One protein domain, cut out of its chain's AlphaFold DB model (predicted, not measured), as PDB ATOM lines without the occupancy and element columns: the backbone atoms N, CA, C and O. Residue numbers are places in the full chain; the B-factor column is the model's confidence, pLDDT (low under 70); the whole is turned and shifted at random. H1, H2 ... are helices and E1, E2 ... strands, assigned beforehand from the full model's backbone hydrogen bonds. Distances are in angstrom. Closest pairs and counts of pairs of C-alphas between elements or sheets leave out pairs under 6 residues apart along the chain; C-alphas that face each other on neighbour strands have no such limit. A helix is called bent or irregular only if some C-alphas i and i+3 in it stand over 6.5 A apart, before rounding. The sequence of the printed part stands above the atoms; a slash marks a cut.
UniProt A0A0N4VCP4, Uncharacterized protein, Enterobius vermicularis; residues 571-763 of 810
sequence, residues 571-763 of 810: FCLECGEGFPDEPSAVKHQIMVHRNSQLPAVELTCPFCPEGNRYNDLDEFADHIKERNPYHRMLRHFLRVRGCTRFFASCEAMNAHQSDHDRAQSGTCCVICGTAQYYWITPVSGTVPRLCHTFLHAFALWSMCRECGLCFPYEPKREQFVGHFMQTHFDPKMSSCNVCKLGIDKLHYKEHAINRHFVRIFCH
ATOM      1  N   PHE A 571     383.976 432.401 404.800       83.62
ATOM      2  CA  PHE A 571     382.790 431.981 405.571       83.62
ATOM      3  C   PHE A 571     382.349 433.048 406.583       83.62
ATOM      4  O   PHE A 571     383.184 433.586 407.315       83.62
ATOM      5  N   CYS A 572     381.048 433.346 406.641       84.12
ATOM      6  CA  CYS A 572     380.466 434.261 407.626       84.12
ATOM      7  C   CYS A 572     380.002 433.488 408.870       84.12
ATOM      8  O   CYS A 572     379.156 432.603 408.768       84.12
ATOM      9  N   LEU A 573     380.507 433.842 410.058       75.69
ATOM     10  CA  LEU A 573     380.097 433.185 411.311       75.69
ATOM     11  C   LEU A 573     378.684 433.552 411.790       75.69
ATOM     12  O   LEU A 573     378.126 432.831 412.611       75.69
ATOM     13  N   GLU A 574     378.110 434.660 411.317       76.25
ATOM     14  CA  GLU A 574     376.833 435.181 411.828       76.25
ATOM     15  C   GLU A 574     375.603 434.533 411.174       76.25
ATOM     16  O   GLU A 574     374.561 434.422 411.814       76.25
ATOM     17  N   CYS A 575     375.716 434.097 409.917       79.50
ATOM     18  CA  CYS A 575     374.652 433.396 409.184       79.50
ATOM     19  C   CYS A 575     375.062 432.004 408.676       79.50
ATOM     20  O   CYS A 575     374.195 431.228 408.281       79.50
ATOM     21  N   GLY A 576     376.359 431.676 408.684       76.06
ATOM     22  CA  GLY A 576     376.876 430.408 408.173       76.06
ATOM     23  C   GLY A 576     376.906 430.293 406.644       76.06
ATOM     24  O   GLY A 576     376.981 429.178 406.129       76.06
ATOM     25  N   GLU A 577     376.842 431.418 405.926       82.75
ATOM     26  CA  GLU A 577     377.029 431.484 404.472       82.75
ATOM     27  C   GLU A 577     378.504 431.355 404.065       82.75
ATOM     28  O   GLU A 577     379.416 431.826 404.757       82.75
ATOM     29  N   GLY A 578     378.731 430.751 402.897       83.38
ATOM     30  CA  GLY A 578     380.059 430.505 402.338       83.38
ATOM     31  C   GLY A 578     380.263 431.166 400.973       83.38
ATOM     32  O   GLY A 578     379.405 431.122 400.095       83.38
ATOM     33  N   PHE A 579     381.448 431.733 400.758       86.69
ATOM     34  CA  PHE A 579     381.790 432.521 399.574       86.69
ATOM     35  C   PHE A 579     383.076 431.999 398.922       86.69
ATOM     36  O   PHE A 579     383.991 431.558 399.629       86.69
ATOM     37  N   PRO A 580     383.175 432.027 397.581       83.38
ATOM     38  CA  PRO A 580     384.377 431.575 396.890       83.38
ATOM     39  C   PRO A 580     385.539 432.568 397.021       83.38
ATOM     40  O   PRO A 580     386.698 432.153 396.992       83.38
ATOM     41  N   ASP A 581     385.233 433.858 397.184       84.94
ATOM     42  CA  ASP A 581     386.197 434.953 397.174       84.94
ATOM     43  C   ASP A 581     385.973 436.002 398.285       84.94
ATOM     44  O   ASP A 581     384.899 436.146 398.875       84.94
ATOM     45  N   GLU A 582     387.038 436.764 398.549       83.62
ATOM     46  CA  GLU A 582     387.098 437.803 399.578       83.62
ATOM     47  C   GLU A 582     386.185 439.023 399.285       83.62
ATOM     48  O   GLU A 582     385.461 439.418 400.206       83.62
ATOM     49  N   PRO A 583     386.139 439.597 398.059       87.00
ATOM     50  CA  PRO A 583     385.135 440.598 397.688       87.00
ATOM     51  C   PRO A 583     383.687 440.170 397.970       87.00
ATOM     52  O   PRO A 583     382.930 440.955 398.543       87.00
ATOM     53  N   SER A 584     383.294 438.945 397.607       87.62
ATOM     54  CA  SER A 584     381.931 438.432 397.817       87.62
ATOM     55  C   SER A 584     381.573 438.328 399.298       87.62
ATOM     56  O   SER A 584     380.499 438.785 399.694       87.62
ATOM     57  N   ALA A 585     382.485 437.818 400.133       86.25
ATOM     58  CA  ALA A 585     382.287 437.755 401.582       86.25
ATOM     59  C   ALA A 585     382.152 439.153 402.214       86.25
ATOM     60  O   ALA A 585     381.224 439.405 402.986       86.25
ATOM     61  N   VAL A 586     383.028 440.099 401.845       83.75
ATOM     62  CA  VAL A 586     382.968 441.490 402.332       83.75
ATOM     63  C   VAL A 586     381.686 442.189 401.864       83.75
ATOM     64  O   VAL A 586     381.041 442.880 402.655       83.75
ATOM     65  N   LYS A 587     381.271 441.975 400.609       86.25
ATOM     66  CA  LYS A 587     380.008 442.488 400.066       86.25
ATOM     67  C   LYS A 587     378.811 441.944 400.843       86.25
ATOM     68  O   LYS A 587     377.977 442.735 401.270       86.25
ATOM     69  N   HIS A 588     378.731 440.633 401.065       86.94
ATOM     70  CA  HIS A 588     377.666 440.023 401.866       86.94
ATOM     71  C   HIS A 588     377.598 440.634 403.276       86.94
ATOM     72  O   HIS A 588     376.537 441.095 403.696       86.94
ATOM     73  N   GLN A 589     378.732 440.724 403.973       82.81
ATOM     74  CA  GLN A 589     378.798 441.250 405.337       82.81
ATOM     75  C   GLN A 589     378.370 442.733 405.427       82.81
ATOM     76  O   GLN A 589     377.838 443.163 406.450       82.81
ATOM     77  N   ILE A 590     378.563 443.522 404.365       81.31
ATOM     78  CA  ILE A 590     378.087 444.913 404.287       81.31
ATOM     79  C   ILE A 590     376.590 444.971 403.946       81.31
ATOM     80  O   ILE A 590     375.824 445.635 404.643       81.31
ATOM     81  N   MET A 591     376.152 444.267 402.900       83.75
ATOM     82  CA  MET A 591     374.770 444.353 402.410       83.75
ATOM     83  C   MET A 591     373.764 443.712 403.378       83.75
ATOM     84  O   MET A 591     372.731 444.315 403.655       83.75
ATOM     85  N   VAL A 592     374.074 442.522 403.907       83.81
ATOM     86  CA  VAL A 592     373.172 441.719 404.752       83.81
ATOM     87  C   VAL A 592     373.335 442.072 406.231       83.81
ATOM     88  O   VAL A 592     372.370 442.452 406.882       83.81
ATOM     89  N   HIS A 593     374.560 442.009 406.759       82.56
ATOM     90  CA  HIS A 593     374.811 442.151 408.202       82.56
ATOM     91  C   HIS A 593     374.985 443.607 408.673       82.56
ATOM     92  O   HIS A 593     374.868 443.887 409.864       82.56
ATOM     93  N   ARG A 594     375.224 444.558 407.758       75.06
ATOM     94  CA  ARG A 594     375.309 446.002 408.059       75.06
ATOM     95  C   ARG A 594     374.251 446.844 407.336       75.06
ATOM     96  O   ARG A 594     374.372 448.063 407.306       75.06
ATOM     97  N   ASN A 595     373.197 446.238 406.780       79.62
ATOM     98  CA  ASN A 595     372.108 446.946 406.081       79.62
ATOM     99  C   ASN A 595     372.607 447.927 404.995       79.62
ATOM    100  O   ASN A 595     372.101 449.039 404.862       79.62
ATOM    101  N   SER A 596     373.630 447.530 404.231       79.62
ATOM    102  CA  SER A 596     374.337 448.356 403.231       79.62
ATOM    103  C   SER A 596     375.118 449.564 403.782       79.62
ATOM    104  O   SER A 596     375.643 450.354 402.999       79.62
ATOM    105  N   GLN A 597     375.256 449.712 405.104       75.69
ATOM    106  CA  GLN A 597     376.094 450.749 405.710       75.69
ATOM    107  C   GLN A 597     377.578 450.380 405.593       75.69
ATOM    108  O   GLN A 597     378.020 449.318 406.045       75.69
ATOM    109  N   LEU A 598     378.367 451.281 405.003       74.00
ATOM    110  CA  LEU A 598     379.823 451.179 405.037       74.00
ATOM    111  C   LEU A 598     380.348 451.467 406.451       74.00
ATOM    112  O   LEU A 598     379.835 452.369 407.114       74.00
ATOM    113  N   PRO A 599     381.415 450.779 406.894       70.06
ATOM    114  CA  PRO A 599     382.192 451.216 408.043       70.06
ATOM    115  C   PRO A 599     382.676 452.652 407.843       70.06
ATOM    116  O   PRO A 599     383.306 452.957 406.828       70.06
ATOM    117  N   ALA A 600     382.427 453.509 408.829       68.81
ATOM    118  CA  ALA A 600     383.111 454.789 408.925       68.81
ATOM    119  C   ALA A 600     384.624 454.549 409.045       68.81
ATOM    120  O   ALA A 600     385.062 453.536 409.593       68.81
ATOM    121  N   VAL A 601     385.439 455.480 408.566       67.12
ATOM    122  CA  VAL A 601     386.900 455.382 408.627       67.12
ATOM    123  C   VAL A 601     387.432 456.385 409.659       67.12
ATOM    124  O   VAL A 601     386.830 457.431 409.882       67.12
ATOM    125  N   GLU A 602     388.493 456.023 410.386       69.06
ATOM    126  CA  GLU A 602     389.103 456.852 411.437       69.06
ATOM    127  C   GLU A 602     390.607 456.540 411.521       69.06
ATOM    128  O   GLU A 602     391.081 455.926 412.479       69.06
ATOM    129  N   LEU A 603     391.356 456.889 410.472       70.19
ATOM    130  CA  LEU A 603     392.786 456.587 410.369       70.19
ATOM    131  C   LEU A 603     393.611 457.635 411.111       70.19
ATOM    132  O   LEU A 603     393.325 458.826 411.017       70.19
ATOM    133  N   THR A 604     394.672 457.207 411.789       67.50
ATOM    134  CA  THR A 604     395.621 458.115 412.445       67.50
ATOM    135  C   THR A 604     396.983 457.966 411.785       67.50
ATOM    136  O   THR A 604     397.493 456.848 411.674       67.50
ATOM    137  N   CYS A 605     397.611 459.068 411.362       70.06
ATOM    138  CA  CYS A 605     398.994 458.985 410.892       70.06
ATOM    139  C   CYS A 605     399.938 458.757 412.084       70.06
ATOM    140  O   CYS A 605     400.029 459.630 412.949       70.06
ATOM    141  N   PRO A 606     400.686 457.640 412.133       61.97
ATOM    142  CA  PRO A 606     401.587 457.369 413.246       61.97
ATOM    143  C   PRO A 606     402.845 458.247 413.211       61.97
ATOM    144  O   PRO A 606     403.559 458.335 414.201       61.97
ATOM    145  N   PHE A 607     403.146 458.886 412.075       64.88
ATOM    146  CA  PHE A 607     404.383 459.639 411.862       64.88
ATOM    147  C   PHE A 607     404.249 461.150 412.118       64.88
ATOM    148  O   PHE A 607     405.235 461.869 411.956       64.88
ATOM    149  N   CYS A 608     403.073 461.642 412.525       67.75
ATOM    150  CA  CYS A 608     402.843 463.050 412.858       67.75
ATOM    151  C   CYS A 608     402.568 463.224 414.363       67.75
ATOM    152  O   CYS A 608     401.701 462.534 414.896       67.75
ATOM    153  N   PRO A 609     403.255 464.157 415.056       55.25
ATOM    154  CA  PRO A 609     403.190 464.275 416.518       55.25
ATOM    155  C   PRO A 609     401.829 464.751 417.051       55.25
ATOM    156  O   PRO A 609     401.524 464.529 418.216       55.25
ATOM    157  N   GLU A 610     401.010 465.377 416.205       60.41
ATOM    158  CA  GLU A 610     399.654 465.841 416.534       60.41
ATOM    159  C   GLU A 610     398.586 464.742 416.362       60.41
ATOM    160  O   GLU A 610     397.421 464.955 416.689       60.41
ATOM    161  N   GLY A 611     398.964 463.548 415.879       61.62
ATOM    162  CA  GLY A 611     398.045 462.414 415.749       61.62
ATOM    163  C   GLY A 611     396.905 462.661 414.757       61.62
ATOM    164  O   GLY A 611     395.776 462.246 415.015       61.62
ATOM    165  N   ASN A 612     397.194 463.355 413.646       67.19
ATOM    166  CA  ASN A 612     396.220 463.753 412.626       67.19
ATOM    167  C   ASN A 612     395.274 462.606 412.245       67.19
ATOM    168  O   ASN A 612     395.719 461.499 411.919       67.19
ATOM    169  N   ARG A 613     393.970 462.907 412.279       70.06
ATOM    170  CA  ARG A 613     392.872 461.946 412.139       70.06
ATOM    171  C   ARG A 613     392.156 462.171 410.812       70.06
ATOM    172  O   ARG A 613     391.692 463.277 410.552       70.06
ATOM    173  N   TYR A 614     392.049 461.120 410.013       73.19
ATOM    174  CA  TYR A 614     391.508 461.136 408.657       73.19
ATOM    175  C   TYR A 614     390.254 460.268 408.613       73.19
ATOM    176  O   TYR A 614     390.284 459.110 409.039       73.19
ATOM    177  N   ASN A 615     389.147 460.833 408.130       73.25
ATOM    178  CA  ASN A 615     387.873 460.112 408.034       73.25
ATOM    179  C   ASN A 615     387.634 459.536 406.629       73.25
ATOM    180  O   ASN A 615     386.672 458.798 406.432       73.25
ATOM    181  N   ASP A 616     388.526 459.839 405.683       74.69
ATOM    182  CA  ASP A 616     388.563 459.296 404.330       74.69
ATOM    183  C   ASP A 616     389.899 458.573 404.028       74.69
ATOM    184  O   ASP A 616     390.931 458.805 404.669       74.69
ATOM    185  N   LEU A 617     389.866 457.651 403.061       71.38
ATOM    186  CA  LEU A 617     391.009 456.836 402.646       71.38
ATOM    187  C   LEU A 617     391.947 457.544 401.664       71.38
ATOM    188  O   LEU A 617     393.154 457.288 401.708       71.38
ATOM    189  N   ASP A 618     391.419 458.396 400.786       75.31
ATOM    190  CA  ASP A 618     392.202 459.111 399.784       75.31
ATOM    191  C   ASP A 618     392.859 460.360 400.399       75.31
ATOM    192  O   ASP A 618     394.056 460.550 400.186       75.31
ATOM    193  N   GLU A 619     392.175 461.089 401.297       76.38
ATOM    194  CA  GLU A 619     392.787 462.123 402.163       76.38
ATOM    195  C   GLU A 619     394.025 461.586 402.905       76.38
ATOM    196  O   GLU A 619     395.103 462.191 402.900       76.38
ATOM    197  N   PHE A 620     393.893 460.412 403.533       74.81
ATOM    198  CA  PHE A 620     394.993 459.761 404.241       74.81
ATOM    199  C   PHE A 620     396.098 459.295 403.287       74.81
ATOM    200  O   PHE A 620     397.289 459.414 403.590       74.81
ATOM    201  N   ALA A 621     395.728 458.771 402.116       71.12
ATOM    202  CA  ALA A 621     396.696 458.367 401.109       71.12
ATOM    203  C   ALA A 621     397.489 459.570 400.574       71.12
ATOM    204  O   ALA A 621     398.694 459.430 400.365       71.12
ATOM    205  N   ASP A 622     396.855 460.725 400.363       76.00
ATOM    206  CA  ASP A 622     397.512 461.964 399.940       76.00
ATOM    207  C   ASP A 622     398.413 462.538 401.033       76.00
ATOM    208  O   ASP A 622     399.584 462.799 400.761       76.00
ATOM    209  N   HIS A 623     397.969 462.578 402.291       76.56
ATOM    210  CA  HIS A 623     398.826 462.952 403.420       76.56
ATOM    211  C   HIS A 623     400.134 462.127 403.497       76.56
ATOM    212  O   HIS A 623     401.211 462.659 403.780       76.56
ATOM    213  N   ILE A 624     400.071 460.823 403.201       68.81
ATOM    214  CA  ILE A 624     401.248 459.938 403.153       68.81
ATOM    215  C   ILE A 624     402.106 460.166 401.885       68.81
ATOM    216  O   ILE A 624     403.314 459.918 401.914       68.81
ATOM    217  N   LYS A 625     401.530 460.671 400.782       67.06
ATOM    218  CA  LYS A 625     402.269 461.106 399.575       67.06
ATOM    219  C   LYS A 625     402.967 462.461 399.778       67.06
ATOM    220  O   LYS A 625     404.012 462.702 399.164       67.06
ATOM    221  N   GLU A 626     402.398 463.348 400.591       66.00
ATOM    222  CA  GLU A 626     402.878 464.714 400.794       66.00
ATOM    223  C   GLU A 626     404.270 464.799 401.442       66.00
ATOM    224  O   GLU A 626     404.677 463.998 402.287       66.00
ATOM    225  N   ARG A 627     405.015 465.855 401.086       55.34
ATOM    226  CA  ARG A 627     406.391 466.109 401.557       55.34
ATOM    227  C   ARG A 627     406.452 466.706 402.973       55.34
ATOM    228  O   ARG A 627     407.296 467.563 403.246       55.34
ATOM    229  N   ASN A 628     405.603 466.221 403.875       64.25
ATOM    230  CA  ASN A 628     405.510 466.653 405.267       64.25
ATOM    231  C   ASN A 628     406.898 466.625 405.978       64.25
ATOM    232  O   ASN A 628     407.729 465.745 405.691       64.25
ATOM    233  N   PRO A 629     407.215 467.596 406.863       59.41
ATOM    234  CA  PRO A 629     408.489 467.641 407.586       59.41
ATOM    235  C   PRO A 629     408.660 466.533 408.636       59.41
ATOM    236  O   PRO A 629     409.798 466.168 408.919       59.41
ATOM    237  N   TYR A 630     407.586 465.944 409.165       58.84
ATOM    238  CA  TYR A 630     407.666 464.789 410.069       58.84
ATOM    239  C   TYR A 630     407.929 463.487 409.290       58.84
ATOM    240  O   TYR A 630     408.784 462.688 409.668       58.84
ATOM    241  N   HIS A 631     407.380 463.369 408.073       61.03
ATOM    242  CA  HIS A 631     407.743 462.325 407.098       61.03
ATOM    243  C   HIS A 631     409.187 462.459 406.553       61.03
ATOM    244  O   HIS A 631     409.606 461.698 405.681       61.03
ATOM    245  N   ARG A 632     410.004 463.401 407.052       54.91
ATOM    246  CA  ARG A 632     411.401 463.598 406.618       54.91
ATOM    247  C   ARG A 632     412.312 462.417 406.950       54.91
ATOM    248  O   ARG A 632     413.258 462.187 406.201       54.91
ATOM    249  N   MET A 633     412.003 461.629 407.984       49.72
ATOM    250  CA  MET A 633     412.716 460.372 408.254       49.72
ATOM    251  C   MET A 633     412.451 459.312 407.172       49.72
ATOM    252  O   MET A 633     413.387 458.627 406.764       49.72
ATOM    253  N   LEU A 634     411.233 459.260 406.610       52.28
ATOM    254  CA  LEU A 634     410.866 458.329 405.529       52.28
ATOM    255  C   LEU A 634     411.627 458.593 404.213       52.28
ATOM    256  O   LEU A 634     411.641 457.744 403.329       52.28
ATOM    257  N   ARG A 635     412.306 459.743 404.074       49.31
ATOM    258  CA  ARG A 635     413.073 460.113 402.867       49.31
ATOM    259  C   ARG A 635     414.374 459.321 402.683       49.31
ATOM    260  O   ARG A 635     414.966 459.408 401.614       49.31
ATOM    261  N   HIS A 636     414.806 458.568 403.696       44.94
ATOM    262  CA  HIS A 636     415.927 457.623 403.597       44.94
ATOM    263  C   HIS A 636     415.471 456.197 403.248       44.94
ATOM    264  O   HIS A 636     416.303 455.304 403.109       44.94
ATOM    265  N   PHE A 637     414.160 455.970 403.126       51.25
ATOM    266  CA  PHE A 637     413.593 454.670 402.797       51.25
ATOM    267  C   PHE A 637     413.352 454.519 401.300       51.25
ATOM    268  O   PHE A 637     413.089 455.473 400.567       51.25
ATOM    269  N   LEU A 638     413.486 453.277 400.852       51.94
ATOM    270  CA  LEU A 638     413.473 452.894 399.453       51.94
ATOM    271  C   LEU A 638     412.026 452.828 398.950       51.94
ATOM    272  O   LEU A 638     411.099 452.568 399.722       51.94
ATOM    273  N   ARG A 639     411.820 453.099 397.657       62.81
ATOM    274  CA  ARG A 639     410.491 453.285 397.064       62.81
ATOM    275  C   ARG A 639     410.383 452.599 395.704       62.81
ATOM    276  O   ARG A 639     411.143 452.905 394.789       62.81
ATOM    277  N   VAL A 640     409.362 451.754 395.561       63.97
ATOM    278  CA  VAL A 640     408.933 451.164 394.283       63.97
ATOM    279  C   VAL A 640     408.480 452.260 393.313       63.97
ATOM    280  O   VAL A 640     407.705 453.150 393.676       63.97
ATOM    281  N   ARG A 641     408.950 452.202 392.061       64.88
ATOM    282  CA  ARG A 641     408.641 453.207 391.031       64.88
ATOM    283  C   ARG A 641     407.149 453.152 390.683       64.88
ATOM    284  O   ARG A 641     406.660 452.142 390.201       64.88
ATOM    285  N   GLY A 642     406.433 454.251 390.926       68.38
ATOM    286  CA  GLY A 642     404.980 454.363 390.714       68.38
ATOM    287  C   GLY A 642     404.131 454.095 391.964       68.38
ATOM    288  O   GLY A 642     403.091 454.724 392.131       68.38
ATOM    289  N   CYS A 643     404.603 453.270 392.902       73.81
ATOM    290  CA  CYS A 643     403.920 453.035 394.177       73.81
ATOM    291  C   CYS A 643     404.154 454.190 395.176       73.81
ATOM    292  O   CYS A 643     405.090 454.980 395.025       73.81
ATOM    293  N   THR A 644     403.313 454.315 396.208       65.69
ATOM    294  CA  THR A 644     403.404 455.340 397.275       65.69
ATOM    295  C   THR A 644     403.910 454.804 398.619       65.69
ATOM    296  O   THR A 644     403.967 455.552 399.591       65.69
ATOM    297  N   ARG A 645     404.285 453.521 398.694       69.31
ATOM    298  CA  ARG A 645     404.841 452.893 399.903       69.31
ATOM    299  C   ARG A 645     406.348 453.176 400.060       69.31
ATOM    300  O   ARG A 645     407.060 453.355 399.071       69.31
ATOM    301  N   PHE A 646     406.816 453.166 401.308       64.75
ATOM    302  CA  PHE A 646     408.218 453.338 401.716       64.75
ATOM    303  C   PHE A 646     408.714 452.063 402.418       64.75
ATOM    304  O   PHE A 646     407.941 451.455 403.154       64.75
ATOM    305  N   PHE A 647     409.983 451.683 402.238       59.31
ATOM    306  CA  PHE A 647     410.555 450.427 402.754       59.31
ATOM    307  C   PHE A 647     411.936 450.640 403.387       59.31
ATOM    308  O   PHE A 647     412.813 451.237 402.762       59.31
ATOM    309  N   ALA A 648     412.173 450.121 404.599       46.88
ATOM    310  CA  ALA A 648     413.454 450.318 405.289       46.88
ATOM    311  C   ALA A 648     414.557 449.315 404.898       46.88
ATOM    312  O   ALA A 648     415.674 449.410 405.402       46.88
ATOM    313  N   SER A 649     414.287 448.367 403.995       50.72
ATOM    314  CA  SER A 649     415.324 447.524 403.388       50.72
ATOM    315  C   SER A 649     415.073 447.282 401.900       50.72
ATOM    316  O   SER A 649     413.928 447.275 401.439       50.72
ATOM    317  N   CYS A 650     416.155 447.042 401.151       56.34
ATOM    318  CA  CYS A 650     416.080 446.618 399.750       56.34
ATOM    319  C   CYS A 650     415.263 445.329 399.612       56.34
ATOM    320  O   CYS A 650     414.499 445.185 398.668       56.34
ATOM    321  N   GLU A 651     415.390 444.415 400.579       55.72
ATOM    322  CA  GLU A 651     414.671 443.139 400.634       55.72
ATOM    323  C   GLU A 651     413.148 443.361 400.639       55.72
ATOM    324  O   GLU A 651     412.435 442.781 399.822       55.72
ATOM    325  N   ALA A 652     412.654 444.251 401.509       56.22
ATOM    326  CA  ALA A 652     411.231 444.561 401.620       56.22
ATOM    327  C   ALA A 652     410.704 445.331 400.396       56.22
ATOM    328  O   ALA A 652     409.620 445.019 399.902       56.22
ATOM    329  N   MET A 653     411.487 446.279 399.861       68.94
ATOM    330  CA  MET A 653     411.133 446.975 398.618       68.94
ATOM    331  C   MET A 653     411.044 446.001 397.438       68.94
ATOM    332  O   MET A 653     410.072 446.045 396.692       68.94
ATOM    333  N   ASN A 654     412.031 445.118 397.271       68.50
ATOM    334  CA  ASN A 654     412.102 444.186 396.146       68.50
ATOM    335  C   ASN A 654     411.015 443.105 396.232       68.50
ATOM    336  O   ASN A 654     410.451 442.730 395.208       68.50
ATOM    337  N   ALA A 655     410.667 442.645 397.439       68.00
ATOM    338  CA  ALA A 655     409.523 441.755 397.641       68.00
ATOM    339  C   ALA A 655     408.201 442.434 397.234       68.00
ATOM    340  O   ALA A 655     407.405 441.848 396.506       68.00
ATOM    341  N   HIS A 656     407.993 443.694 397.630       73.69
ATOM    342  CA  HIS A 656     406.801 444.456 397.248       73.69
ATOM    343  C   HIS A 656     406.779 444.854 395.759       73.69
ATOM    344  O   HIS A 656     405.710 444.881 395.152       73.69
ATOM    345  N   GLN A 657     407.940 445.111 395.144       76.94
ATOM    346  CA  GLN A 657     408.075 445.255 393.689       76.94
ATOM    347  C   GLN A 657     407.611 443.972 392.999       76.94
ATOM    348  O   GLN A 657     406.731 444.031 392.150       76.94
ATOM    349  N   SER A 658     408.110 442.811 393.439       76.06
ATOM    350  CA  SER A 658     407.696 441.517 392.893       76.06
ATOM    351  C   SER A 658     406.193 441.269 393.064       76.06
ATOM    352  O   SER A 658     405.563 440.748 392.151       76.06
ATOM    353  N   ASP A 659     405.576 441.691 394.172       74.81
ATOM    354  CA  ASP A 659     404.117 441.629 394.332       74.81
ATOM    355  C   ASP A 659     403.359 442.524 393.338       74.81
ATOM    356  O   ASP A 659     402.311 442.103 392.851       74.81
ATOM    357  N   HIS A 660     403.873 443.711 393.000       80.88
ATOM    358  CA  HIS A 660     403.321 444.554 391.931       80.88
ATOM    359  C   HIS A 660     403.508 443.919 390.542       80.88
ATOM    360  O   HIS A 660     402.555 443.850 389.764       80.88
ATOM    361  N   ASP A 661     404.699 443.385 390.256       80.12
ATOM    362  CA  ASP A 661     405.025 442.714 388.992       80.12
ATOM    363  C   ASP A 661     404.130 441.474 388.777       80.12
ATOM    364  O   ASP A 661     403.616 441.239 387.682       80.12
ATOM    365  N   ARG A 662     403.877 440.712 389.852       77.06
ATOM    366  CA  ARG A 662     402.976 439.543 389.890       77.06
ATOM    367  C   ARG A 662     401.497 439.930 389.816       77.06
ATOM    368  O   ARG A 662     400.713 439.175 389.247       77.06
ATOM    369  N   ALA A 663     401.106 441.073 390.385       73.38
ATOM    370  CA  ALA A 663     399.739 441.596 390.315       73.38
ATOM    371  C   ALA A 663     399.396 442.225 388.955       73.38
ATOM    372  O   ALA A 663     398.218 442.426 388.663       73.38
ATOM    373  N   GLN A 664     400.409 442.571 388.147       75.25
ATOM    374  CA  GLN A 664     400.273 443.372 386.921       75.25
ATOM    375  C   GLN A 664     399.582 444.730 387.166       75.25
ATOM    376  O   GLN A 664     398.966 445.305 386.270       75.25
ATOM    377  N   SER A 665     399.678 445.257 388.392       68.25
ATOM    378  CA  SER A 665     398.987 446.470 388.831       68.25
ATOM    379  C   SER A 665     399.942 447.418 389.557       68.25
ATOM    380  O   SER A 665     400.809 446.999 390.319       68.25
ATOM    381  N   GLY A 666     399.764 448.727 389.365       68.88
ATOM    382  CA  GLY A 666     400.475 449.760 390.134       68.88
ATOM    383  C   GLY A 666     399.839 450.068 391.496       68.88
ATOM    384  O   GLY A 666     400.263 451.005 392.172       68.88
ATOM    385  N   THR A 667     398.798 449.331 391.895       77.81
ATOM    386  CA  THR A 667     397.946 449.629 393.054       77.81
ATOM    387  C   THR A 667     398.116 448.602 394.170       77.81
ATOM    388  O   THR A 667     398.279 447.409 393.934       77.81
ATOM    389  N   CYS A 668     398.098 449.078 395.413       77.31
ATOM    390  CA  CYS A 668     398.222 448.258 396.614       77.31
ATOM    391  C   CYS A 668     397.387 448.856 397.756       77.31
ATOM    392  O   CYS A 668     397.024 450.035 397.727       77.31
ATOM    393  N   CYS A 669     397.073 448.050 398.771       76.56
ATOM    394  CA  CYS A 669     396.255 448.498 399.899       76.56
ATOM    395  C   CYS A 669     396.938 449.616 400.703       76.56
ATOM    396  O   CYS A 669     398.100 449.495 401.101       76.56
ATOM    397  N   VAL A 670     396.185 450.673 401.026       71.12
ATOM    398  CA  VAL A 670     396.706 451.839 401.757       71.12
ATOM    399  C   VAL A 670     397.030 451.561 403.229       71.12
ATOM    400  O   VAL A 670     397.824 452.304 403.804       71.12
ATOM    401  N   ILE A 671     396.479 450.487 403.811       70.69
ATOM    402  CA  ILE A 671     396.754 450.036 405.187       70.69
ATOM    403  C   ILE A 671     397.873 448.985 405.207       70.69
ATOM    404  O   ILE A 671     398.901 449.196 405.844       70.69
ATOM    405  N   CYS A 672     397.689 447.852 404.515       69.50
ATOM    406  CA  CYS A 672     398.573 446.683 404.639       69.50
ATOM    407  C   CYS A 672     399.643 446.547 403.544       69.50
ATOM    408  O   CYS A 672     400.484 445.658 403.632       69.50
ATOM    409  N   GLY A 673     399.611 447.374 402.493       70.69
ATOM    410  CA  GLY A 673     400.597 447.342 401.409       70.69
ATOM    411  C   GLY A 673     400.553 446.117 400.486       70.69
ATOM    412  O   GLY A 673     401.419 446.011 399.622       70.69
ATOM    413  N   THR A 674     399.583 445.199 400.606       73.38
ATOM    414  CA  THR A 674     399.482 444.081 399.648       73.38
ATOM    415  C   THR A 674     399.099 444.594 398.256       73.38
ATOM    416  O   THR A 674     398.204 445.433 398.140       73.38
ATOM    417  N   ALA A 675     399.776 444.094 397.218       74.38
ATOM    418  CA  ALA A 675     399.429 444.315 395.809       74.38
ATOM    419  C   ALA A 675     398.844 443.037 395.179       74.38
ATOM    420  O   ALA A 675     397.790 443.083 394.550       74.38
ATOM    421  N   GLN A 676     399.458 441.874 395.443       69.94
ATOM    422  CA  GLN A 676     399.092 440.579 394.846       69.94
ATOM    423  C   GLN A 676     397.639 440.129 395.108       69.94
ATOM    424  O   GLN A 676     397.084 439.363 394.321       69.94
ATOM    425  N   TYR A 677     397.027 440.590 396.202       71.75
ATOM    426  CA  TYR A 677     395.626 440.316 396.560       71.75
ATOM    427  C   TYR A 677     394.780 441.596 396.640       71.75
ATOM    428  O   TYR A 677     393.711 441.597 397.250       71.75
ATOM    429  N   TYR A 678     395.255 442.704 396.064       80.12
ATOM    430  CA  TYR A 678     394.518 443.960 396.069       80.12
ATOM    431  C   TYR A 678     393.382 443.930 395.043       80.12
ATOM    432  O   TYR A 678     393.605 443.735 393.849       80.12
ATOM    433  N   TRP A 679     392.158 444.163 395.513       84.00
ATOM    434  CA  TRP A 679     390.955 444.211 394.689       84.00
ATOM    435  C   TRP A 679     390.160 445.494 394.937       84.00
ATOM    436  O   TRP A 679     390.200 446.079 396.023       84.00
ATOM    437  N   ILE A 680     389.410 445.899 393.913       81.81
ATOM    438  CA  ILE A 680     388.400 446.962 393.925       81.81
ATOM    439  C   ILE A 680     387.185 446.404 393.176       81.81
ATOM    440  O   ILE A 680     387.353 445.866 392.082       81.81
ATOM    441  N   THR A 681     385.975 446.532 393.720       80.25
ATOM    442  CA  THR A 681     384.750 446.239 392.964       80.25
ATOM    443  C   THR A 681     384.324 447.475 392.165       80.25
ATOM    444  O   THR A 681     384.404 448.592 392.691       80.25
ATOM    445  N   PRO A 682     383.826 447.327 390.924       74.75
ATOM    446  CA  PRO A 682     383.144 448.427 390.252       74.75
ATOM    447  C   PRO A 682     381.910 448.860 391.060       74.75
ATOM    448  O   PRO A 682     381.326 448.058 391.796       74.75
ATOM    449  N   VAL A 683     381.505 450.123 390.915       73.81
ATOM    450  CA  VAL A 683     380.225 450.610 391.455       73.81
ATOM    451  C   VAL A 683     379.093 449.897 390.716       73.81
ATOM    452  O   VAL A 683     379.120 449.807 389.489       73.81
ATOM    453  N   SER A 684     378.114 449.368 391.450       66.94
ATOM    454  CA  SER A 684     377.039 448.556 390.871       66.94
ATOM    455  C   SER A 684     375.719 448.832 391.588       66.94
ATOM    456  O   SER A 684     375.393 448.199 392.593       66.94
ATOM    457  N   GLY A 685     374.972 449.818 391.081       70.75
ATOM    458  CA  GLY A 685     373.674 450.224 391.625       70.75
ATOM    459  C   GLY A 685     373.754 450.613 393.103       70.75
ATOM    460  O   GLY A 685     374.399 451.594 393.459       70.75
ATOM    461  N   THR A 686     373.107 449.822 393.960       65.75
ATOM    462  CA  THR A 686     373.079 450.005 395.422       65.75
ATOM    463  C   THR A 686     374.383 449.622 396.131       65.75
ATOM    464  O   THR A 686     374.518 449.880 397.324       65.75
ATOM    465  N   VAL A 687     375.342 449.005 395.433       63.72
ATOM    466  CA  VAL A 687     376.609 448.545 396.014       63.72
ATOM    467  C   VAL A 687     377.691 449.615 395.810       63.72
ATOM    468  O   VAL A 687     378.071 449.876 394.658       63.72
ATOM    469  N   PRO A 688     378.219 450.228 396.889       69.12
ATOM    470  CA  PRO A 688     379.293 451.215 396.792       69.12
ATOM    471  C   PRO A 688     380.613 450.576 396.330       69.12
ATOM    472  O   PRO A 688     380.771 449.354 396.318       69.12
ATOM    473  N   ARG A 689     381.597 451.408 395.968       80.44
ATOM    474  CA  ARG A 689     382.945 450.961 395.579       80.44
ATOM    475  C   ARG A 689     383.669 450.322 396.768       80.44
ATOM    476  O   ARG A 689     384.269 451.017 397.583       80.44
ATOM    477  N   LEU A 690     383.642 448.994 396.850       82.25
ATOM    478  CA  LEU A 690     384.411 448.237 397.830       82.25
ATOM    479  C   LEU A 690     385.848 448.034 397.335       82.25
ATOM    480  O   LEU A 690     386.124 448.012 396.136       82.25
ATOM    481  N   CYS A 691     386.776 447.854 398.265       80.81
ATOM    482  CA  CYS A 691     388.158 447.472 397.999       80.81
ATOM    483  C   CYS A 691     388.731 446.692 399.189       80.81
ATOM    484  O   CYS A 691     388.164 446.727 400.286       80.81
ATOM    485  N   HIS A 692     389.880 446.040 398.992       80.31
ATOM    486  CA  HIS A 692     390.559 445.238 400.024       80.31
ATOM    487  C   HIS A 692     390.756 445.979 401.361       80.31
ATOM    488  O   HIS A 692     390.766 445.348 402.412       80.31
ATOM    489  N   THR A 693     390.842 447.314 401.366       75.56
ATOM    490  CA  THR A 693     390.943 448.118 402.595       75.56
ATOM    491  C   THR A 693     389.799 447.842 403.585       75.56
ATOM    492  O   THR A 693     390.038 447.802 404.791       75.56
ATOM    493  N   PHE A 694     388.578 447.554 403.107       76.31
ATOM    494  CA  PHE A 694     387.446 447.201 403.976       76.31
ATOM    495  C   PHE A 694     387.641 445.888 404.742       76.31
ATOM    496  O   PHE A 694     387.028 445.727 405.794       76.31
ATOM    497  N   LEU A 695     388.534 444.993 404.301       75.06
ATOM    498  CA  LEU A 695     388.872 443.762 405.024       75.06
ATOM    499  C   LEU A 695     389.351 444.045 406.462       75.06
ATOM    500  O   LEU A 695     389.120 443.243 407.364       75.06
ATOM    501  N   HIS A 696     389.966 445.209 406.697       72.19
ATOM    502  CA  HIS A 696     390.448 445.637 408.012       72.19
ATOM    503  C   HIS A 696     389.334 446.134 408.967       72.19
ATOM    504  O   HIS A 696     389.605 446.420 410.130       72.19
ATOM    505  N   ALA A 697     388.071 446.193 408.520       70.38
ATOM    506  CA  ALA A 697     386.900 446.562 409.330       70.38
ATOM    507  C   ALA A 697     386.069 445.351 409.833       70.38
ATOM    508  O   ALA A 697     384.881 445.496 410.160       70.38
ATOM    509  N   PHE A 698     386.683 444.163 409.886       71.38
ATOM    510  CA  PHE A 698     386.084 442.901 410.341       71.38
ATOM    511  C   PHE A 698     387.046 442.124 411.248       71.38
ATOM    512  O   PHE A 698     388.265 442.276 411.151       71.38
ATOM    513  N   ALA A 699     386.514 441.240 412.095       66.31
ATOM    514  CA  ALA A 699     387.330 440.259 412.800       66.31
ATOM    515  C   ALA A 699     387.687 439.108 411.845       66.31
ATOM    516  O   ALA A 699     386.821 438.324 411.455       66.31
ATOM    517  N   LEU A 700     388.964 439.013 411.466       69.94
ATOM    518  CA  LEU A 700     389.478 437.978 410.566       69.94
ATOM    519  C   LEU A 700     390.052 436.806 411.365       69.94
ATOM    520  O   LEU A 700     390.993 436.975 412.146       69.94
ATOM    521  N   TRP A 701     389.517 435.614 411.124       74.38
ATOM    522  CA  TRP A 701     389.997 434.369 411.723       74.38
ATOM    523  C   TRP A 701     390.335 433.359 410.621       74.38
ATOM    524  O   TRP A 701     389.882 433.475 409.478       74.38
ATOM    525  N   SER A 702     391.118 432.350 410.968       79.81
ATOM    526  CA  SER A 702     391.330 431.154 410.153       79.81
ATOM    527  C   SER A 702     390.519 430.000 410.726       79.81
ATOM    528  O   SER A 702     390.296 429.955 411.930       79.81
ATOM    529  N   MET A 703     390.097 429.049 409.898       82.00
ATOM    530  CA  MET A 703     389.461 427.809 410.340       82.00
ATOM    531  C   MET A 703     389.974 426.624 409.527       82.00
ATOM    532  O   MET A 703     390.197 426.728 408.319       82.00
ATOM    533  N   CYS A 704     390.134 425.481 410.192       84.50
ATOM    534  CA  CYS A 704     390.316 424.202 409.522       84.50
ATOM    535  C   CYS A 704     388.962 423.680 409.014       84.50
ATOM    536  O   CYS A 704     388.079 423.395 409.823       84.50
ATOM    537  N   ARG A 705     388.814 423.511 407.689       83.31
ATOM    538  CA  ARG A 705     387.611 422.964 407.014       83.31
ATOM    539  C   ARG A 705     387.168 421.613 407.595       83.31
ATOM    540  O   ARG A 705     385.996 421.255 407.556       83.31
ATOM    541  N   GLU A 706     388.123 420.872 408.146       80.81
ATOM    542  CA  GLU A 706     387.944 419.493 408.584       80.81
ATOM    543  C   GLU A 706     387.373 419.409 409.997       80.81
ATOM    544  O   GLU A 706     386.287 418.870 410.194       80.81
ATOM    545  N   CYS A 707     388.078 419.946 410.993       77.50
ATOM    546  CA  CYS A 707     387.676 419.845 412.398       77.50
ATOM    547  C   CYS A 707     386.893 421.063 412.920       77.50
ATOM    548  O   CYS A 707     386.447 421.038 414.063       77.50
ATOM    549  N   GLY A 708     386.750 422.130 412.126       75.56
ATOM    550  CA  GLY A 708     386.101 423.374 412.552       75.56
ATOM    551  C   GLY A 708     386.894 424.188 413.581       75.56
ATOM    552  O   GLY A 708     386.366 425.151 414.129       75.56
ATOM    553  N   LEU A 709     388.150 423.822 413.869       80.44
ATOM    554  CA  LEU A 709     388.990 424.564 414.808       80.44
ATOM    555  C   LEU A 709     389.365 425.927 414.217       80.44
ATOM    556  O   LEU A 709     389.984 425.999 413.149       80.44
ATOM    557  N   CYS A 710     388.998 426.990 414.931       77.94
ATOM    558  CA  CYS A 710     389.271 428.373 414.561       77.94
ATOM    559  C   CYS A 710     390.554 428.895 415.229       77.94
ATOM    560  O   CYS A 710     390.766 428.698 416.425       77.94
ATOM    561  N   PHE A 711     391.365 429.631 414.470       75.94
ATOM    562  CA  PHE A 711     392.590 430.293 414.918       75.94
ATOM    563  C   PHE A 711     392.396 431.815 414.801       75.94
ATOM    564  O   PHE A 711     392.175 432.318 413.691       75.94
ATOM    565  N   PRO A 712     392.436 432.576 415.910       64.81
ATOM    566  CA  PRO A 712     392.268 434.024 415.867       64.81
ATOM    567  C   PRO A 712     393.506 434.708 415.268       64.81
ATOM    568  O   PRO A 712     394.636 434.369 415.615       64.81
ATOM    569  N   TYR A 713     393.270 435.705 414.406       59.81
ATOM    570  CA  TYR A 713     394.263 436.647 413.867       59.81
ATOM    571  C   TYR A 713     395.587 436.007 413.394       59.81
ATOM    572  O   TYR A 713     396.633 436.098 414.039       59.81
ATOM    573  N   GLU A 714     395.556 435.368 412.222       57.78
ATOM    574  CA  GLU A 714     396.637 434.481 411.777       57.78
ATOM    575  C   GLU A 714     397.303 434.890 410.435       57.78
ATOM    576  O   GLU A 714     397.287 434.131 409.460       57.78
ATOM    577  N   PRO A 715     397.947 436.071 410.334       53.88
ATOM    578  CA  PRO A 715     398.422 436.619 409.054       53.88
ATOM    579  C   PRO A 715     399.477 435.765 408.326       53.88
ATOM    580  O   PRO A 715     399.654 435.928 407.121       53.88
ATOM    581  N   LYS A 716     400.172 434.853 409.024       57.06
ATOM    582  CA  LYS A 716     401.199 433.962 408.446       57.06
ATOM    583  C   LYS A 716     400.749 432.509 408.227       57.06
ATOM    584  O   LYS A 716     401.536 431.728 407.701       57.06
ATOM    585  N   ARG A 717     399.522 432.135 408.621       73.88
ATOM    586  CA  ARG A 717     398.982 430.755 408.524       73.88
ATOM    587  C   ARG A 717     399.837 429.670 409.232       73.88
ATOM    588  O   ARG A 717     399.760 428.493 408.892       73.88
ATOM    589  N   GLU A 718     400.682 430.061 410.196       77.50
ATOM    590  CA  GLU A 718     401.631 429.179 410.904       77.50
ATOM    591  C   GLU A 718     400.971 428.231 411.930       77.50
ATOM    592  O   GLU A 718     401.412 427.090 412.066       77.50
ATOM    593  N   GLN A 719     399.926 428.677 412.635       80.62
ATOM    594  CA  GLN A 719     399.165 427.890 413.615       80.62
ATOM    595  C   GLN A 719     398.307 426.829 412.914       80.62
ATOM    596  O   GLN A 719     398.373 425.655 413.272       80.62
ATOM    597  N   PHE A 720     397.569 427.218 411.870       84.50
ATOM    598  CA  PHE A 720     396.767 426.324 411.042       84.50
ATOM    599  C   PHE A 720     397.640 425.268 410.348       84.50
ATOM    600  O   PHE A 720     397.320 424.081 410.400       84.50
ATOM    601  N   VAL A 721     398.775 425.662 409.752       86.62
ATOM    602  CA  VAL A 721     399.726 424.706 409.152       86.62
ATOM    603  C   VAL A 721     400.331 423.786 410.219       86.62
ATOM    604  O   VAL A 721     400.512 422.596 409.956       86.62
ATOM    605  N   GLY A 722     400.607 424.296 411.424       86.50
ATOM    606  CA  GLY A 722     401.056 423.492 412.564       86.50
ATOM    607  C   GLY A 722     400.021 422.454 413.003       86.50
ATOM    608  O   GLY A 722     400.362 421.284 413.153       86.50
ATOM    609  N   HIS A 723     398.756 422.857 413.128       87.38
ATOM    610  CA  HIS A 723     397.623 421.976 413.412       87.38
ATOM    611  C   HIS A 723     397.447 420.910 412.322       87.38
ATOM    612  O   HIS A 723     397.468 419.720 412.626       87.38
ATOM    613  N   PHE A 724     397.363 421.309 411.048       88.38
ATOM    614  CA  PHE A 724     397.207 420.383 409.923       88.38
ATOM    615  C   PHE A 724     398.324 419.327 409.891       88.38
ATOM    616  O   PHE A 724     398.054 418.143 409.694       88.38
ATOM    617  N   MET A 725     399.569 419.735 410.158       88.56
ATOM    618  CA  MET A 725     400.726 418.838 410.251       88.56
ATOM    619  C   MET A 725     400.624 417.815 411.399       88.56
ATOM    620  O   MET A 725     401.245 416.761 411.319       88.56
ATOM    621  N   GLN A 726     399.878 418.125 412.464       89.06
ATOM    622  CA  GLN A 726     399.720 417.277 413.652       89.06
ATOM    623  C   GLN A 726     398.496 416.350 413.579       89.06
ATOM    624  O   GLN A 726     398.565 415.235 414.090       89.06
ATOM    625  N   THR A 727     397.385 416.782 412.968       86.81
ATOM    626  CA  THR A 727     396.113 416.026 412.958       86.81
ATOM    627  C   THR A 727     395.693 415.490 411.589       86.81
ATOM    628  O   THR A 727     394.948 414.513 411.522       86.81
ATOM    629  N   HIS A 728     396.140 416.098 410.486       85.44
ATOM    630  CA  HIS A 728     395.605 415.835 409.141       85.44
ATOM    631  C   HIS A 728     396.659 415.395 408.110       85.44
ATOM    632  O   HIS A 728     396.293 415.015 406.999       85.44
ATOM    633  N   PHE A 729     397.940 415.354 408.475       89.25
ATOM    634  CA  PHE A 729     399.042 414.858 407.647       89.25
ATOM    635  C   PHE A 729     399.715 413.643 408.301       89.25
ATOM    636  O   PHE A 729     399.988 413.665 409.498       89.25
ATOM    637  N   ASP A 730     400.018 412.599 407.524       86.56
ATOM    638  CA  ASP A 730     400.908 411.517 407.957       86.56
ATOM    639  C   ASP A 730     402.341 411.782 407.443       86.56
ATOM    640  O   ASP A 730     402.584 411.685 406.236       86.56
ATOM    641  N   PRO A 731     403.322 412.080 408.321       81.88
ATOM    642  CA  PRO A 731     404.712 412.316 407.929       81.88
ATOM    643  C   PRO A 731     405.507 411.040 407.581       81.88
ATOM    644  O   PRO A 731     406.632 411.153 407.073       81.88
ATOM    645  N   LYS A 732     404.964 409.842 407.853       84.19
ATOM    646  CA  LYS A 732     405.525 408.542 407.445       84.19
ATOM    647  C   LYS A 732     405.119 408.209 406.013       84.19
ATOM    648  O   LYS A 732     405.996 407.997 405.184       84.19
ATOM    649  N   MET A 733     403.816 408.219 405.724       82.12
ATOM    650  CA  MET A 733     403.283 407.989 404.372       82.12
ATOM    651  C   MET A 733     403.437 409.210 403.449       82.12
ATOM    652  O   MET A 733     403.303 409.081 402.236       82.12
ATOM    653  N   SER A 734     403.758 410.383 404.009       87.25
ATOM    654  CA  SER A 734     403.838 411.668 403.304       87.25
ATOM    655  C   SER A 734     402.539 411.969 402.550       87.25
ATOM    656  O   SER A 734     402.533 412.178 401.340       87.25
ATOM    657  N   SER A 735     401.411 411.936 403.261       89.50
ATOM    658  CA  SER A 735     400.072 412.026 402.663       89.50
ATOM    659  C   SER A 735     399.075 412.778 403.543       89.50
ATOM    660  O   SER A 735     399.183 412.770 404.768       89.50
ATOM    661  N   CYS A 736     398.061 413.396 402.934       85.50
ATOM    662  CA  CYS A 736     396.945 413.986 403.673       85.50
ATOM    663  C   CYS A 736     395.961 412.891 404.104       85.50
ATOM    664  O   CYS A 736     395.400 412.180 403.270       85.50
ATOM    665  N   ASN A 737     395.697 412.796 405.407       84.50
ATOM    666  CA  ASN A 737     394.770 411.831 405.997       84.50
ATOM    667  C   ASN A 737     393.315 412.059 405.562       84.50
ATOM    668  O   ASN A 737     392.505 411.140 405.684       84.50
ATOM    669  N   VAL A 738     392.999 413.246 405.038       82.25
ATOM    670  CA  VAL A 738     391.676 413.615 404.520       82.25
ATOM    671  C   VAL A 738     391.577 413.306 403.028       82.25
ATOM    672  O   VAL A 738     390.924 412.337 402.656       82.25
ATOM    673  N   CYS A 739     392.284 414.049 402.167       79.12
ATOM    674  CA  CYS A 739     392.215 413.863 400.710       79.12
ATOM    675  C   CYS A 739     392.848 412.556 400.193       79.12
ATOM    676  O   CYS A 739     392.756 412.289 398.999       79.12
ATOM    677  N   LYS A 740     393.561 411.793 401.037       83.62
ATOM    678  CA  LYS A 740     394.348 410.589 400.682       83.62
ATOM    679  C   LYS A 740     395.427 410.801 399.606       83.62
ATOM    680  O   LYS A 740     396.022 409.844 399.123       83.62
ATOM    681  N   LEU A 741     395.717 412.055 399.257       83.50
ATOM    682  CA  LEU A 741     396.758 412.425 398.304       83.50
ATOM    683  C   LEU A 741     398.144 412.303 398.946       83.50
ATOM    684  O   LEU A 741     398.357 412.803 400.055       83.50
ATOM    685  N   GLY A 742     399.085 411.700 398.216       85.31
ATOM    686  CA  GLY A 742     400.518 411.798 398.500       85.31
ATOM    687  C   GLY A 742     401.020 413.219 398.235       85.31
ATOM    688  O   GLY A 742     400.653 413.836 397.235       85.31
ATOM    689  N   ILE A 743     401.806 413.763 399.162       85.94
ATOM    690  CA  ILE A 743     402.283 415.146 399.164       85.94
ATOM    691  C   ILE A 743     403.719 415.168 399.684       85.94
ATOM    692  O   ILE A 743     404.020 414.643 400.757       85.94
ATOM    693  N   ASP A 744     404.604 415.820 398.942       81.12
ATOM    694  CA  ASP A 744     405.994 415.997 399.345       81.12
ATOM    695  C   ASP A 744     406.147 416.878 400.610       81.12
ATOM    696  O   ASP A 744     405.368 417.799 400.878       81.12
ATOM    697  N   LYS A 745     407.202 416.606 401.385       74.44
ATOM    698  CA  LYS A 745     407.516 417.242 402.672       74.44
ATOM    699  C   LYS A 745     407.906 418.718 402.556       74.44
ATOM    700  O   LYS A 745     407.873 419.413 403.570       74.44
ATOM    701  N   LEU A 746     408.218 419.224 401.360       77.62
ATOM    702  CA  LEU A 746     408.373 420.665 401.119       77.62
ATOM    703  C   LEU A 746     407.021 421.346 400.821       77.62
ATOM    704  O   LEU A 746     406.824 422.505 401.180       77.62
ATOM    705  N   HIS A 747     406.067 420.611 400.241       82.00
ATOM    706  CA  HIS A 747     404.837 421.150 399.643       82.00
ATOM    707  C   HIS A 747     403.569 420.994 400.509       82.00
ATOM    708  O   HIS A 747     402.539 421.605 400.216       82.00
ATOM    709  N   TYR A 748     403.623 420.247 401.621       84.44
ATOM    710  CA  TYR A 748     402.467 420.028 402.512       84.44
ATOM    711  C   TYR A 748     401.792 421.321 403.014       84.44
ATOM    712  O   TYR A 748     400.578 421.337 403.220       84.44
ATOM    713  N   LYS A 749     402.553 422.414 403.179       85.62
ATOM    714  CA  LYS A 749     402.026 423.717 403.623       85.62
ATOM    715  C   LYS A 749     401.096 424.343 402.589       85.62
ATOM    716  O   LYS A 749     400.041 424.857 402.947       85.62
ATOM    717  N   GLU A 750     401.485 424.283 401.319       84.88
ATOM    718  CA  GLU A 750     400.685 424.790 400.209       84.88
ATOM    719  C   GLU A 750     399.424 423.942 400.024       84.88
ATOM    720  O   GLU A 750     398.330 424.488 399.925       84.88
ATOM    721  N   HIS A 751     399.545 422.612 400.096       85.62
ATOM    722  CA  HIS A 751     398.387 421.717 400.082       85.62
ATOM    723  C   HIS A 751     397.385 422.036 401.208       85.62
ATOM    724  O   HIS A 751     396.188 422.165 400.946       85.62
ATOM    725  N   ALA A 752     397.865 422.196 402.447       85.88
ATOM    726  CA  ALA A 752     397.027 422.541 403.594       85.88
ATOM    727  C   ALA A 752     396.258 423.850 403.349       85.88
ATOM    728  O   ALA A 752     395.041 423.906 403.520       85.88
ATOM    729  N   ILE A 753     396.972 424.885 402.898       83.81
ATOM    730  CA  ILE A 753     396.430 426.220 402.622       83.81
ATOM    731  C   ILE A 753     395.445 426.218 401.443       83.81
ATOM    732  O   ILE A 753     394.438 426.916 401.501       83.81
ATOM    733  N   ASN A 754     395.694 425.433 400.396       81.12
ATOM    734  CA  ASN A 754     394.893 425.463 399.169       81.12
ATOM    735  C   ASN A 754     393.660 424.538 399.205       81.12
ATOM    736  O   ASN A 754     392.846 424.600 398.286       81.12
ATOM    737  N   ARG A 755     393.505 423.670 400.222       80.56
ATOM    738  CA  ARG A 755     392.343 422.756 400.341       80.56
ATOM    739  C   ARG A 755     391.640 422.768 401.698       80.56
ATOM    740  O   ARG A 755     390.411 422.764 401.741       80.56
ATOM    741  N   HIS A 756     392.386 422.838 402.798       83.69
ATOM    742  CA  HIS A 756     391.847 422.629 404.151       83.69
ATOM    743  C   HIS A 756     391.696 423.921 404.971       83.69
ATOM    744  O   HIS A 756     391.156 423.894 406.077       83.69
ATOM    745  N   PHE A 757     392.152 425.054 404.436       84.88
ATOM    746  CA  PHE A 757     391.992 426.379 405.031       84.88
ATOM    747  C   PHE A 757     390.661 427.021 404.620       84.88
ATOM    748  O   PHE A 757     390.266 426.974 403.451       84.88
ATOM    749  N   VAL A 758     390.012 427.687 405.572       82.81
ATOM    750  CA  VAL A 758     388.888 428.606 405.358       82.81
ATOM    751  C   VAL A 758     389.198 429.911 406.091       82.81
ATOM    752  O   VAL A 758     389.670 429.885 407.229       82.81
ATOM    753  N   ARG A 759     388.939 431.065 405.467       79.56
ATOM    754  CA  ARG A 759     388.972 432.366 406.150       79.56
ATOM    755  C   ARG A 759     387.584 432.706 406.689       79.56
ATOM    756  O   ARG A 759     386.605 432.691 405.952       79.56
ATOM    757  N   ILE A 760     387.530 433.089 407.956       76.12
ATOM    758  CA  ILE A 760     386.317 433.489 408.663       76.12
ATOM    759  C   ILE A 760     386.188 435.012 408.753       76.12
ATOM    760  O   ILE A 760     387.181 435.724 408.935       76.12
ATOM    761  N   PHE A 761     384.937 435.468 408.682       74.38
ATOM    762  CA  PHE A 761     384.488 436.845 408.861       74.38
ATOM    763  C   PHE A 761     383.466 436.895 410.000       74.38
ATOM    764  O   PHE A 761     382.590 436.032 410.093       74.38
ATOM    765  N   CYS A 762     383.586 437.910 410.855       67.44
ATOM    766  CA  CYS A 762     382.632 438.208 411.919       67.44
ATOM    767  C   CYS A 762     382.653 439.709 412.263       67.44
ATOM    768  O   CYS A 762     383.678 440.389 412.110       67.44
ATOM    769  N   HIS A 763     381.529 440.219 412.760       63.91
ATOM    770  CA  HIS A 763     381.397 441.526 413.395       63.91
ATOM    771  C   HIS A 763     382.262 441.659 414.667       63.91
ATOM    772  O   HIS A 763     382.710 440.667 415.241       63.91
TER     773      HIS A 763
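AT A GLANCE: This is residues 571 to 763 of the 810 residues of an uncharacterized protein of Enterobius vermicularis (UniProt A0A0N4VCP4). A small three-stranded sheet at one end, with H6 over one face, is joined by H1 and H5 to an open, loop-rich end where H2 and H3, joined by a tight link, and H4 are set between long links and touch no other helix. H7 crosses H6 beside the sheet, and the first residues, 571 to 572, pair with E3 at its edge. The printed part has 193 residues, with seven named helices and three named strands in the order H1 H2 H3 H4 H5 E1 E2 H6 H7 E3; under half of the residues are in these elements, which are mostly helix. The sheet's order is E2 E1 E3, all antiparallel. The whole is only just loose, close to compact, with a radius of gyration of the C-alphas of 19.8 A and spans of 59 by 44 by 31 A.

IN THESE COORDINATES: Find C-alpha 582 at (387.098, 437.803, 399.578); from there H1 runs to residue 591, 14.2 A. Next come H2, residues 617 to 625, and H3, residues 630 to 636, which is irregular, but only just: C-alphas 630 and 633 are 7.0 A apart. Look for H4, residues 650 to 663, from (416.080, 446.618, 399.750), 19.5 A long. H5 holds residues 692 to 697, E1 699 to 704, E2 710 to 712, H6 718 to 727 and H7 748 to 756. E3, residues 757 to 762, ends at (382.632, 438.208, 411.919).

HOW THE PARTS SIT: Begin at the sheet. E1 and E3 are antiparallel at 149 degrees, with N 703 and O 758 2.8 A apart, within hydrogen-bond range; in the hairpin E1 and E2, N 711 and O 702 are also 2.8 A apart. The sheet with H1 and H6 makes two layers, helices on one face of a sheet. H6 is over E1 at a height over the sheet of 9.5 A and runs along the strands, at 14 degrees to E1 on the local plane. H7 only grazes the sheet with residues 751 to 756; it touches H6, about perpendicular at 88 degrees, the closest C-alphas being those of Val 721 and Lys 749, 6.1 A. E2, H6 H7, E3 form a split strand-helix-strand unit, with E1 between its two same-way strands and a right-handed crossover. H1 and H5 only just touch, with 3 pairs of C-alphas within 8 A, the closest those of Val 586 and Leu 695, 6.9 A. H2 and H3 are close but not clearly touching, C-alphas 624 and 631 being 8.0 A apart; H4 is apart from H2, H3 and H5. Every O i to N i+4 pair is within hydrogen-bond range in H1, H2, H4, H6 and H7; H3 has 0 of 3 and H5 0 of 2, against 3 of 4 and 3 of 3 O i to N i+3 pairs.

THE WHOLE: The two farthest C-alphas, of Pro 629 and Met 733, are 60.0 A apart. The printed part has no cut; the links H1 to H2, H3 to H4, H4 to H5 and H6 to H7 are long. The mean pLDDT of the printed part is 74.3, and 59 residues are under 70, among them 624 to 642 and 644 to 655.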